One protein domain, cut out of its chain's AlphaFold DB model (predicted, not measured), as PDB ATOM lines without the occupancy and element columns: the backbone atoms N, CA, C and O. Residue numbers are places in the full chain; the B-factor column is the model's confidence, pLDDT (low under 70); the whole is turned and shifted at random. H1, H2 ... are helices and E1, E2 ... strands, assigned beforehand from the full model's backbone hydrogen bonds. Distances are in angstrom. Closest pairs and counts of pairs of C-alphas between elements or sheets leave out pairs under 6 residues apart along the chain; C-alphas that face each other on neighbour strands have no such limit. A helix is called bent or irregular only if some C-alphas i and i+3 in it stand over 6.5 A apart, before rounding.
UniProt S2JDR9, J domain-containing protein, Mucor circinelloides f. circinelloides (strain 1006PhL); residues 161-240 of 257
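AT A GLANCE: This is residues 161 to 240 of the 257 residues of the protein "J domain-containing protein" of Mucor circinelloides f. circinelloides (strain 1006PhL) (UniProt S2JDR9). A small twisted sheet of four antiparallel strands, E1 to E4, is laid over by one long helix, H1, which covers one face and runs along the strands. A short helix, H2, sits at the turn between the far end of H1 and the first strand, and the last stretch, residues 226 to 240, trails away toward the opposite end and adds to the length of the whole. The printed part has 80 residues with two named helices and four named strands, in the order H1, H2, E1, E2, E3, E4; the class is mixed, helices and strands. The sheet's order is E1 - E2 - E3 - E4, a meander, each strand the antiparallel neighbour of the one before, and with H1 on one face it makes two layers, a helix layer and a sheet layer. The whole is only just loose, close to compact, with a radius of gyration of the C-alphas of 14.0 A, and the C-alphas span 50 by 23 by 20 A.

IN THESE COORDINATES: In the sheet, E1 is residues 193 to 198, 16.8 A from first to last C-alpha, and E2 is residues 203 to 208, 16.5 A. E3 is residues 214 to 217, 10.2 A. E4 is residues 223 to 225, 6.8 A, and ends with C-alpha 225 at (-2.419, -11.301, -31.870). H1 is residues 161 to 182 and measures 31.5 A, from C-alpha 161 at (-6.425, -20.992, -53.424) to C-alpha 182 at (2.478, -29.003, -24.273). H2 is residues 185 to 190, 8.6 A long.

HOW THE PARTS SIT: E1 and E4 are the edge strands of the sheet, and E2 and E3 are inner strands. E1 and E2 form a hairpin, with 160 degrees between their directions; N 206 and O 195 are 2.8 A apart and N 197 and O 204 are 3.0 A apart, both within hydrogen-bond range. E2 and E3 form a hairpin at 149 degrees, with N 207 and O 215 within hydrogen-bond range at 2.9 A. E3 and E4 form a hairpin at 140 degrees, with N 216 and O 224 within hydrogen-bond range at 2.9 A. From edge to edge the strands' lines turn by 87 degrees. H1 is on the sheet at a height over the sheet of 9.3 A. It lies over E2 and runs along the strands, at 19 degrees to E2 on the local plane. The closest C-alphas of H1 and E2 are those of Ala 180 and Ile 208, 6.9 A apart; those of H1 and E1 are Phe 172 and Ile 197, at 7.4 A; those of H1 and E3 are Ala 176 and Ile 214, at 7.6 A. H2 is not on the sheet. H1 and H2 are only just apart, with their closest C-alphas 8.4 A from each other. Every O i to N i+4 pair is within hydrogen-bond range in H1 and H2, and neither helix is bent.

THE WHOLE: The two C-alphas farthest apart are those of Lys 186, in H2, and Leu 238, 50.2 A from each other. The first and last printed C-alphas, of Thr 161 and Ser 240, are 13.2 A apart. The printed part has no cut, and the five links between named elements are tight. Residues 226 to 240 hold no named element, and their C-alphas lie 7 to 27 A from the mean of all C-alphas. The mean pLDDT of the printed part is 79.8; residues 227 to 231 are under 70, the places where the model's confidence is low.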
ATOM      1  N   THR A 161      -7.597 -21.494 -54.160       86.25
ATOM      2  CA  THR A 161      -6.425 -20.992 -53.424       86.25
ATOM      3  C   THR A 161      -6.801 -20.486 -52.029       86.25
ATOM      4  O   THR A 161      -6.165 -20.850 -51.047       86.25
ATOM      5  N   TYR A 162      -7.883 -19.712 -51.900       87.38
ATOM      6  CA  TYR A 162      -8.346 -19.248 -50.590       87.38
ATOM      7  C   TYR A 162      -8.693 -20.411 -49.646       87.38
ATOM      8  O   TYR A 162      -8.367 -20.367 -48.460       87.38
ATOM      9  N   MET A 163      -9.346 -21.457 -50.158       87.81
ATOM     10  CA  MET A 163      -9.734 -22.612 -49.350       87.81
ATOM     11  C   MET A 163      -8.518 -23.428 -48.900       87.81
ATOM     12  O   MET A 163      -8.455 -23.839 -47.740       87.81
ATOM     13  N   THR A 164      -7.542 -23.638 -49.786       87.62
ATOM     14  CA  THR A 164      -6.305 -24.362 -49.459       87.62
ATOM     15  C   THR A 164      -5.455 -23.597 -48.445       87.62
ATOM     16  O   THR A 164      -5.045 -24.180 -47.439       87.62
ATOM     17  N   GLU A 165      -5.279 -22.283 -48.625       85.69
ATOM     18  CA  GLU A 165      -4.599 -21.420 -47.652       85.69
ATOM     19  C   GLU A 165      -5.304 -21.438 -46.292       85.69
ATOM     20  O   GLU A 165      -4.656 -21.569 -45.253       85.69
ATOM     21  N   LYS A 166      -6.639 -21.360 -46.286       87.19
ATOM     22  CA  LYS A 166      -7.425 -21.408 -45.052       87.19
ATOM     23  C   LYS A 166      -7.218 -22.710 -44.287       87.19
ATOM     24  O   LYS A 166      -6.953 -22.666 -43.091       87.19
ATOM     25  N   LEU A 167      -7.283 -23.853 -44.970       88.69
ATOM     26  CA  LEU A 167      -7.045 -25.157 -44.346       88.69
ATOM     27  C   LEU A 167      -5.623 -25.273 -43.780       88.69
ATOM     28  O   LEU A 167      -5.447 -25.772 -42.667       88.69
ATOM     29  N   ALA A 168      -4.619 -24.795 -44.517       86.56
ATOM     30  CA  ALA A 168      -3.228 -24.819 -44.075       86.56
ATOM     31  C   ALA A 168      -3.011 -23.952 -42.822       86.56
ATOM     32  O   ALA A 168      -2.381 -24.400 -41.860       86.56
ATOM     33  N   VAL A 169      -3.586 -22.744 -42.801       84.31
ATOM     34  CA  VAL A 169      -3.531 -21.834 -41.649       84.31
ATOM     35  C   VAL A 169      -4.277 -22.418 -40.452       84.31
ATOM     36  O   VAL A 169      -3.718 -22.436 -39.359       84.31
ATOM     37  N   ASP A 170      -5.487 -22.949 -40.631       86.06
ATOM     38  CA  ASP A 170      -6.269 -23.545 -39.541       86.06
ATOM     39  C   ASP A 170      -5.525 -24.733 -38.903       86.06
ATOM     40  O   ASP A 170      -5.419 -24.826 -37.674       86.06
ATOM     41  N   HIS A 171      -4.936 -25.609 -39.725       88.19
ATOM     42  CA  HIS A 171      -4.119 -26.730 -39.253       88.19
ATOM     43  C   HIS A 171      -2.868 -26.252 -38.499       88.19
ATOM     44  O   HIS A 171      -2.547 -26.759 -37.422       88.19
ATOM     45  N   PHE A 172      -2.181 -25.238 -39.021       86.12
ATOM     46  CA  PHE A 172      -1.004 -24.657 -38.382       86.12
ATOM     47  C   PHE A 172      -1.328 -23.984 -37.048       86.12
ATOM     48  O   PHE A 172      -0.632 -24.213 -36.061       86.12
ATOM     49  N   VAL A 173      -2.410 -23.210 -36.989       84.94
ATOM     50  CA  VAL A 173      -2.880 -22.562 -35.762       84.94
ATOM     51  C   VAL A 173      -3.270 -23.602 -34.713       84.94
ATOM     52  O   VAL A 173      -2.928 -23.444 -33.542       84.94
ATOM     53  N   SER A 174      -3.943 -24.682 -35.119       87.50
ATOM     54  CA  SER A 174      -4.254 -25.808 -34.232       87.50
ATOM     55  C   SER A 174      -2.978 -26.432 -33.653       87.50
ATOM     56  O   SER A 174      -2.844 -26.558 -32.435       87.50
ATOM     57  N   ASN A 175      -1.986 -26.719 -34.499       87.94
ATOM     58  CA  ASN A 175      -0.702 -27.275 -34.064       87.94
ATOM     59  C   ASN A 175       0.080 -26.317 -33.159       87.94
ATOM     60  O   ASN A 175       0.644 -26.754 -32.157       87.94
ATOM     61  N   ALA A 176       0.076 -25.016 -33.455       84.50
ATOM     62  CA  ALA A 176       0.712 -23.999 -32.623       84.50
ATOM     63  C   ALA A 176       0.059 -23.913 -31.233       84.50
ATOM     64  O   ALA A 176       0.768 -23.859 -30.229       84.50
ATOM     65  N   LYS A 177      -1.279 -23.981 -31.153       86.12
ATOM     66  CA  LYS A 177      -2.016 -24.056 -29.878       86.12
ATOM     67  C   LYS A 177      -1.668 -25.318 -29.092       86.12
ATOM     68  O   LYS A 177      -1.401 -25.232 -27.897       86.12
ATOM     69  N   LEU A 178      -1.618 -26.473 -29.758       88.94
ATOM     70  CA  LEU A 178      -1.220 -27.735 -29.128       88.94
ATOM     71  C   LEU A 178       0.225 -27.691 -28.614       88.94
ATOM     72  O   LEU A 178       0.500 -28.188 -27.524       88.94
ATOM     73  N   MET A 179       1.148 -27.081 -29.362       84.75
ATOM     74  CA  MET A 179       2.527 -26.872 -28.912       84.75
ATOM     75  C   MET A 179       2.580 -25.939 -27.700       84.75
ATOM     76  O   MET A 179       3.196 -26.298 -26.701       84.75
ATOM     77  N   ALA A 180       1.890 -24.796 -27.739       84.00
ATOM     78  CA  ALA A 180       1.835 -23.851 -26.621       84.00
ATOM     79  C   ALA A 180       1.300 -24.496 -25.327       84.00
ATOM     80  O   ALA A 180       1.791 -24.195 -24.241       84.00
ATOM     81  N   GLN A 181       0.342 -25.423 -25.440       86.62
ATOM     82  CA  GLN A 181      -0.182 -26.192 -24.305       86.62
ATOM     83  C   GLN A 181       0.809 -27.234 -23.765       86.62
ATOM     84  O   GLN A 181       0.875 -27.438 -22.556       86.62
ATOM     85  N   LYS A 182       1.563 -27.907 -24.644       86.50
ATOM     86  CA  LYS A 182       2.478 -29.003 -24.273       86.50
ATOM     87  C   LYS A 182       3.864 -28.536 -23.817       86.50
ATOM     88  O   LYS A 182       4.599 -29.326 -23.228       86.50
ATOM     89  N   ILE A 183       4.251 -27.296 -24.107       83.38
ATOM     90  CA  ILE A 183       5.550 -26.748 -23.702       83.38
ATOM     91  C   ILE A 183       5.598 -26.574 -22.172       83.38
ATOM     92  O   ILE A 183       4.727 -25.950 -21.568       83.38
ATOM     93  N   SER A 184       6.656 -27.107 -21.555       83.50
ATOM     94  CA  SER A 184       6.969 -26.922 -20.131       83.50
ATOM     95  C   SER A 184       7.376 -25.474 -19.836       83.50
ATOM     96  O   SER A 184       8.122 -24.874 -20.610       83.50
ATOM     97  N   ASP A 185       6.966 -24.933 -18.686       81.00
ATOM     98  CA  ASP A 185       7.181 -23.522 -18.323       81.00
ATOM     99  C   ASP A 185       8.669 -23.125 -18.302       81.00
ATOM    100  O   ASP A 185       9.034 -22.030 -18.727       81.00
ATOM    101  N   LYS A 186       9.559 -24.054 -17.920       79.06
ATOM    102  CA  LYS A 186      11.017 -23.845 -17.966       79.06
ATOM    103  C   LYS A 186      11.537 -23.665 -19.398       79.06
ATOM    104  O   LYS A 186      12.455 -22.883 -19.622       79.06
ATOM    105  N   HIS A 187      10.951 -24.374 -20.364       76.88
ATOM    106  CA  HIS A 187      11.306 -24.262 -21.782       76.88
ATOM    107  C   HIS A 187      10.676 -23.021 -22.426       76.88
ATOM    108  O   HIS A 187      11.350 -22.343 -23.198       76.88
ATOM    109  N   ALA A 188       9.438 -22.677 -22.050       75.25
ATOM    110  CA  ALA A 188       8.768 -21.454 -22.497       75.25
ATOM    111  C   ALA A 188       9.512 -20.181 -22.058       75.25
ATOM    112  O   ALA A 188       9.623 -19.237 -22.836       75.25
ATOM    113  N   ALA A 189      10.047 -20.156 -20.831       73.06
ATOM    114  CA  ALA A 189      10.797 -19.014 -20.302       73.06
ATOM    115  C   ALA A 189      12.210 -18.879 -20.899       73.06
ATOM    116  O   ALA A 189      12.748 -17.776 -20.971       73.06
ATOM    117  N   ALA A 190      12.818 -19.989 -21.332       73.69
ATOM    118  CA  ALA A 190      14.198 -20.009 -21.815       73.69
ATOM    119  C   ALA A 190      14.350 -19.599 -23.290       73.69
ATOM    120  O   ALA A 190      15.409 -19.100 -23.674       73.69
ATOM    121  N   LYS A 191      13.338 -19.831 -24.141       73.88
ATOM    122  CA  LYS A 191      13.440 -19.562 -25.585       73.88
ATOM    123  C   LYS A 191      12.093 -19.192 -26.201       73.88
ATOM    124  O   LYS A 191      11.098 -19.871 -25.980       73.88
ATOM    125  N   THR A 192      12.078 -18.172 -27.065       74.31
ATOM    126  CA  THR A 192      10.907 -17.903 -27.907       74.31
ATOM    127  C   THR A 192      10.844 -18.906 -29.058       74.31
ATOM    128  O   THR A 192      11.795 -19.066 -29.833       74.31
ATOM    129  N   HIS A 193       9.721 -19.614 -29.167       77.06
ATOM    130  CA  HIS A 193       9.494 -20.567 -30.248       77.06
ATOM    131  C   HIS A 193       8.974 -19.820 -31.475       77.06
ATOM    132  O   HIS A 193       7.912 -19.201 -31.429       77.06
ATOM    133  N   LYS A 194       9.737 -19.878 -32.570       82.31
ATOM    134  CA  LYS A 194       9.371 -19.299 -33.866       82.31
ATOM    135  C   LYS A 194       9.077 -20.429 -34.839       82.31
ATOM    136  O   LYS A 194       9.936 -21.282 -35.056       82.31
ATOM    137  N   SER A 195       7.884 -20.431 -35.413       82.75
ATOM    138  CA  SER A 195       7.483 -21.343 -36.480       82.75
ATOM    139  C   SER A 195       7.129 -20.550 -37.732       82.75
ATOM    140  O   SER A 195       6.710 -19.393 -37.665       82.75
ATOM    141  N   PHE A 196       7.336 -21.167 -38.888       83.69
ATOM    142  CA  PHE A 196       7.067 -20.571 -40.190       83.69
ATOM    143  C   PHE A 196       6.115 -21.490 -40.943       83.69
ATOM    144  O   PHE A 196       6.273 -22.711 -40.895       83.69
ATOM    145  N   ILE A 197       5.136 -20.906 -41.623       84.12
ATOM    146  CA  ILE A 197       4.298 -21.596 -42.599       84.12
ATOM    147  C   ILE A 197       4.510 -20.938 -43.958       84.12
ATOM    148  O   ILE A 197       4.500 -19.712 -44.072       84.12
ATOM    149  N   ASP A 198       4.717 -21.765 -44.974       83.31
ATOM    150  CA  ASP A 198       4.819 -21.331 -46.360       83.31
ATOM    151  C   ASP A 198       3.460 -21.501 -47.051       83.31
ATOM    152  O   ASP A 198       2.900 -22.597 -47.061       83.31
ATOM    153  N   LEU A 199       2.911 -20.402 -47.577       78.88
ATOM    154  CA  LEU A 199       1.663 -20.370 -48.349       78.88
ATOM    155  C   LEU A 199       1.960 -20.252 -49.859       78.88
ATOM    156  O   LEU A 199       1.094 -19.872 -50.645       78.88
ATOM    157  N   GLY A 200       3.199 -20.524 -50.279       74.62
ATOM    158  CA  GLY A 200       3.659 -20.473 -51.666       74.62
ATOM    159  C   GLY A 200       4.091 -19.071 -52.090       74.62
ATOM    160  O   GLY A 200       5.245 -18.861 -52.445       74.62
ATOM    161  N   ASN A 201       3.183 -18.090 -52.030       72.12
ATOM    162  CA  ASN A 201       3.500 -16.700 -52.401       72.12
ATOM    163  C   ASN A 201       4.026 -15.858 -51.231       72.12
ATOM    164  O   ASN A 201       4.641 -14.814 -51.445       72.12
ATOM    165  N   ARG A 202       3.749 -16.277 -49.993       77.00
ATOM    166  CA  ARG A 202       4.141 -15.567 -48.773       77.00
ATOM    167  C   ARG A 202       4.376 -16.549 -47.637       77.00
ATOM    168  O   ARG A 202       3.695 -17.566 -47.541       77.00
ATOM    169  N   THR A 203       5.304 -16.207 -46.751       81.44
ATOM    170  CA  THR A 203       5.541 -16.959 -45.517       81.44
ATOM    171  C   THR A 203       4.930 -16.208 -44.343       81.44
ATOM    172  O   THR A 203       5.123 -15.003 -44.190       81.44
ATOM    173  N   ILE A 204       4.167 -16.912 -43.511       81.50
ATOM    174  CA  ILE A 204       3.632 -16.352 -42.273       81.50
ATOM    175  C   ILE A 204       4.505 -16.856 -41.128       81.50
ATOM    176  O   ILE A 204       4.715 -18.058 -40.950       81.50
ATOM    177  N   LYS A 205       5.027 -15.917 -40.341       84.06
ATOM    178  CA  LYS A 205       5.820 -16.218 -39.153       84.06
ATOM    179  C   LYS A 205       4.926 -16.175 -37.924       84.06
ATOM    180  O   LYS A 205       4.169 -15.228 -37.726       84.06
ATOM    181  N   CYS A 206       5.067 -17.183 -37.080       83.69
ATOM    182  CA  CYS A 206       4.366 -17.314 -35.818       83.69
ATOM    183  C   CYS A 206       5.377 -17.346 -34.675       83.69
ATOM    184  O   CYS A 206       6.421 -17.995 -34.770       83.69
ATOM    185  N   GLU A 207       5.075 -16.640 -33.596       84.94
ATOM    186  CA  GLU A 207       5.887 -16.603 -32.384       84.94
ATOM    187  C   GLU A 207       5.016 -16.941 -31.176       84.94
ATOM    188  O   GLU A 207       3.911 -16.417 -31.027       84.94
ATOM    189  N   ILE A 208       5.516 -17.847 -30.337       83.25
ATOM    190  CA  ILE A 208       4.899 -18.200 -29.060       83.25
ATOM    191  C   ILE A 208       5.688 -17.487 -27.960       83.25
ATOM    192  O   ILE A 208       6.890 -17.721 -27.791       83.25
ATOM    193  N   THR A 209       5.009 -16.601 -27.237       82.25
ATOM    194  CA  THR A 209       5.558 -15.827 -26.113       82.25
ATOM    195  C   THR A 209       5.697 -16.724 -24.871       82.25
ATOM    196  O   THR A 209       4.937 -17.686 -24.742       82.25
ATOM    197  N   PRO A 210       6.596 -16.420 -23.908       78.62
ATOM    198  CA  PRO A 210       6.695 -17.163 -22.643       78.62
ATOM    199  C   PRO A 210       5.367 -17.286 -21.878       78.62
ATOM    200  O   PRO A 210       5.124 -18.290 -21.217       78.62
ATOM    201  N   ASN A 211       4.464 -16.316 -22.056       79.75
ATOM    202  CA  ASN A 211       3.104 -16.310 -21.504       79.75
ATOM    203  C   ASN A 211       2.120 -17.235 -22.259       79.75
ATOM    204  O   ASN A 211       0.918 -17.164 -22.031       79.75
ATOM    205  N   LYS A 212       2.607 -18.086 -23.177       77.62
ATOM    206  CA  LYS A 212       1.826 -19.006 -24.033       77.62
ATOM    207  C   LYS A 212       0.851 -18.314 -24.999       77.62
ATOM    208  O   LYS A 212      -0.036 -18.954 -25.560       77.62
ATOM    209  N   GLU A 213       1.049 -17.024 -25.247       80.69
ATOM    210  CA  GLU A 213       0.316 -16.261 -26.258       80.69
ATOM    211  C   GLU A 213       0.919 -16.472 -27.651       80.69
ATOM    212  O   GLU A 213       2.141 -16.532 -27.809       80.69
ATOM    213  N   ILE A 214       0.055 -16.571 -28.664       82.94
ATOM    214  CA  ILE A 214       0.443 -16.804 -30.058       82.94
ATOM    215  C   ILE A 214       0.304 -15.497 -30.837       82.94
ATOM    216  O   ILE A 214      -0.796 -14.949 -30.958       82.94
ATOM    217  N   PHE A 215       1.415 -15.031 -31.403       84.25
ATOM    218  CA  PHE A 215       1.473 -13.861 -32.271       84.25
ATOM    219  C   PHE A 215       1.819 -14.265 -33.697       84.25
ATOM    220  O   PHE A 215       2.652 -15.142 -33.930       84.25
ATOM    221  N   VAL A 216       1.199 -13.585 -34.656       83.94
ATOM    222  CA  VAL A 216       1.452 -13.761 -36.081       83.94
ATOM    223  C   VAL A 216       2.019 -12.466 -36.648       83.94
ATOM    224  O   VAL A 216       1.541 -11.377 -36.332       83.94
ATOM    225  N   PHE A 217       3.053 -12.577 -37.476       80.19
ATOM    226  CA  PHE A 217       3.616 -11.439 -38.191       80.19
ATOM    227  C   PHE A 217       2.888 -11.253 -39.518       80.19
ATOM    228  O   PHE A 217       2.763 -12.196 -40.303       80.19
ATOM    229  N   ASN A 218       2.417 -10.033 -39.763       72.31
ATOM    230  CA  ASN A 218       1.857  -9.644 -41.054       72.31
ATOM    231  C   ASN A 218       2.977  -9.410 -42.093       72.31
ATOM    232  O   ASN A 218       4.151  -9.322 -41.738       72.31
ATOM    233  N   GLU A 219       2.622  -9.212 -43.365       70.81
ATOM    234  CA  GLU A 219       3.539  -8.883 -44.472       70.81
ATOM    235  C   GLU A 219       4.406  -7.637 -44.193       70.81
ATOM    236  O   GLU A 219       5.500  -7.504 -44.733       70.81
ATOM    237  N   LYS A 220       3.955  -6.746 -43.299       71.88
ATOM    238  CA  LYS A 220       4.690  -5.555 -42.832       71.88
ATOM    239  C   LYS A 220       5.608  -5.804 -41.622       71.88
ATOM    240  O   LYS A 220       6.105  -4.851 -41.034       71.88
ATOM    241  N   ASN A 221       5.816  -7.061 -41.216       73.44
ATOM    242  CA  ASN A 221       6.527  -7.462 -39.990       73.44
ATOM    243  C   ASN A 221       5.928  -6.920 -38.673       73.44
ATOM    244  O   ASN A 221       6.585  -6.930 -37.631       73.44
ATOM    245  N   GLU A 222       4.665  -6.503 -38.687       78.62
ATOM    246  CA  GLU A 222       3.935  -6.075 -37.492       78.62
ATOM    247  C   GLU A 222       3.417  -7.293 -36.712       78.62
ATOM    248  O   GLU A 222       2.889  -8.237 -37.308       78.62
ATOM    249  N   ARG A 223       3.567  -7.277 -35.380       77.69
ATOM    250  CA  ARG A 223       3.069  -8.334 -34.483       77.69
ATOM    251  C   ARG A 223       1.574  -8.154 -34.260       77.69
ATOM    252  O   ARG A 223       1.161  -7.170 -33.650       77.69
ATOM    253  N   VAL A 224       0.776  -9.117 -34.700       80.56
ATOM    254  CA  VAL A 224      -0.678  -9.116 -34.518       80.56
ATOM    255  C   VAL A 224      -1.060 -10.322 -33.654       80.56
ATOM    256  O   VAL A 224      -0.552 -11.422 -33.895       80.56
ATOM    257  N   PRO A 225      -1.913 -10.158 -32.622       78.44
ATOM    258  CA  PRO A 225      -2.419 -11.301 -31.870       78.44
ATOM    259  C   PRO A 225      -3.209 -12.227 -32.799       78.44
ATOM    260  O   PRO A 225      -3.736 -11.788 -33.822       78.44
ATOM    261  N   LEU A 226      -3.320 -13.502 -32.430       72.25
ATOM    262  CA  LEU A 226      -4.102 -14.513 -33.144       72.25
ATOM    263  C   LEU A 226      -5.624 -14.224 -33.078       72.25
ATOM    264  O   LEU A 226      -6.396 -14.983 -32.498       72.25
ATOM    265  N   SER A 227      -6.062 -13.103 -33.651       61.12
ATOM    266  CA  SER A 227      -7.455 -12.702 -33.812       61.12
ATOM    267  C   SER A 227      -7.792 -12.626 -35.302       61.12
ATOM    268  O   SER A 227      -7.127 -11.978 -36.105       61.12
ATOM    269  N   SER A 228      -8.819 -13.390 -35.656       55.31
ATOM    270  CA  SER A 228      -9.035 -14.086 -36.932       55.31
ATOM    271  C   SER A 228      -9.289 -13.271 -38.213       55.31
ATOM    272  O   SER A 228      -9.364 -13.872 -39.282       55.31
ATOM    273  N   SER A 229      -9.440 -11.946 -38.176       53.97
ATOM    274  CA  SER A 229     -10.052 -11.230 -39.312       53.97
ATOM    275  C   SER A 229      -9.098 -10.823 -40.443       53.97
ATOM    276  O   SER A 229      -9.571 -10.566 -41.545       53.97
ATOM    277  N   ASN A 230      -7.780 -10.766 -40.203       59.66
ATOM    278  CA  ASN A 230      -6.839 -10.108 -41.130       59.66
ATOM    279  C   ASN A 230      -5.804 -11.034 -41.792       59.66
ATOM    280  O   ASN A 230      -5.007 -10.563 -42.596       59.66
ATOM    281  N   LEU A 231      -5.783 -12.333 -41.473       69.56
ATOM    282  CA  LEU A 231      -4.739 -13.237 -41.986       69.56
ATOM    283  C   LEU A 231      -4.968 -13.648 -43.448       69.56
ATOM    284  O   LEU A 231      -4.016 -13.821 -44.210       69.56
ATOM    285  N   LEU A 232      -6.230 -13.786 -43.855       76.31
ATOM    286  CA  LEU A 232      -6.612 -14.241 -45.189       76.31
ATOM    287  C   LEU A 232      -7.649 -13.295 -45.782       76.31
ATOM    288  O   LEU A 232      -8.709 -13.068 -45.195       76.31
ATOM    289  N   GLN A 233      -7.363 -12.767 -46.969       79.44
ATOM    290  CA  GLN A 233      -8.307 -11.934 -47.700       79.44
ATOM    291  C   GLN A 233      -9.261 -12.823 -48.502       79.44
ATOM    292  O   GLN A 233      -8.831 -13.634 -49.318       79.44
ATOM    293  N   LYS A 234     -10.573 -12.657 -48.298       83.62
ATOM    294  CA  LYS A 234     -11.583 -13.365 -49.096       83.62
ATOM    295  C   LYS A 234     -11.500 -12.907 -50.562       83.62
ATOM    296  O   LYS A 234     -11.411 -11.697 -50.801       83.62
ATOM    297  N   PRO A 235     -11.574 -13.822 -51.546       84.06
ATOM    298  CA  PRO A 235     -11.560 -13.447 -52.954       84.06
ATOM    299  C   PRO A 235     -12.749 -12.538 -53.285       84.06
ATOM    300  O   PRO A 235     -13.896 -12.816 -52.922       84.06
ATOM    301  N   ASN A 236     -12.457 -11.444 -53.986       84.12
ATOM    302  CA  ASN A 236     -13.433 -10.476 -54.476       84.12
ATOM    303  C   ASN A 236     -13.389 -10.459 -56.008       84.12
ATOM    304  O   ASN A 236     -12.307 -10.439 -56.595       84.12
ATOM    305  N   ILE A 237     -14.560 -10.419 -56.641       74.50
ATOM    306  CA  ILE A 237     -14.733 -10.401 -58.101       74.50
ATOM    307  C   ILE A 237     -14.007  -9.194 -58.714       74.50
ATOM    308  O   ILE A 237     -13.397  -9.303 -59.774       74.50
ATOM    309  N   LEU A 238     -13.981  -8.064 -58.001       72.69
ATOM    310  CA  LEU A 238     -13.307  -6.840 -58.450       72.69
ATOM    311  C   LEU A 238     -11.776  -6.968 -58.523       72.69
ATOM    312  O   LEU A 238     -11.135  -6.224 -59.262       72.69
ATOM    313  N   ASN A 239     -11.187  -7.927 -57.803       73.19
ATOM    314  CA  ASN A 239      -9.749  -8.186 -57.851       73.19
ATOM    315  C   ASN A 239      -9.365  -9.187 -58.956       73.19
ATOM    316  O   ASN A 239      -8.172  -9.440 -59.131       73.19
ATOM    317  N   SER A 240     -10.314  -9.746 -59.716       79.50
ATOM    318  CA  SER A 240      -9.997 -10.654 -60.833       79.50
ATOM    319  C   SER A 240      -9.204  -9.935 -61.923       79.50
ATOM    320  O   SER A 240      -9.392  -8.737 -62.146       79.50
TER     321      SER A 240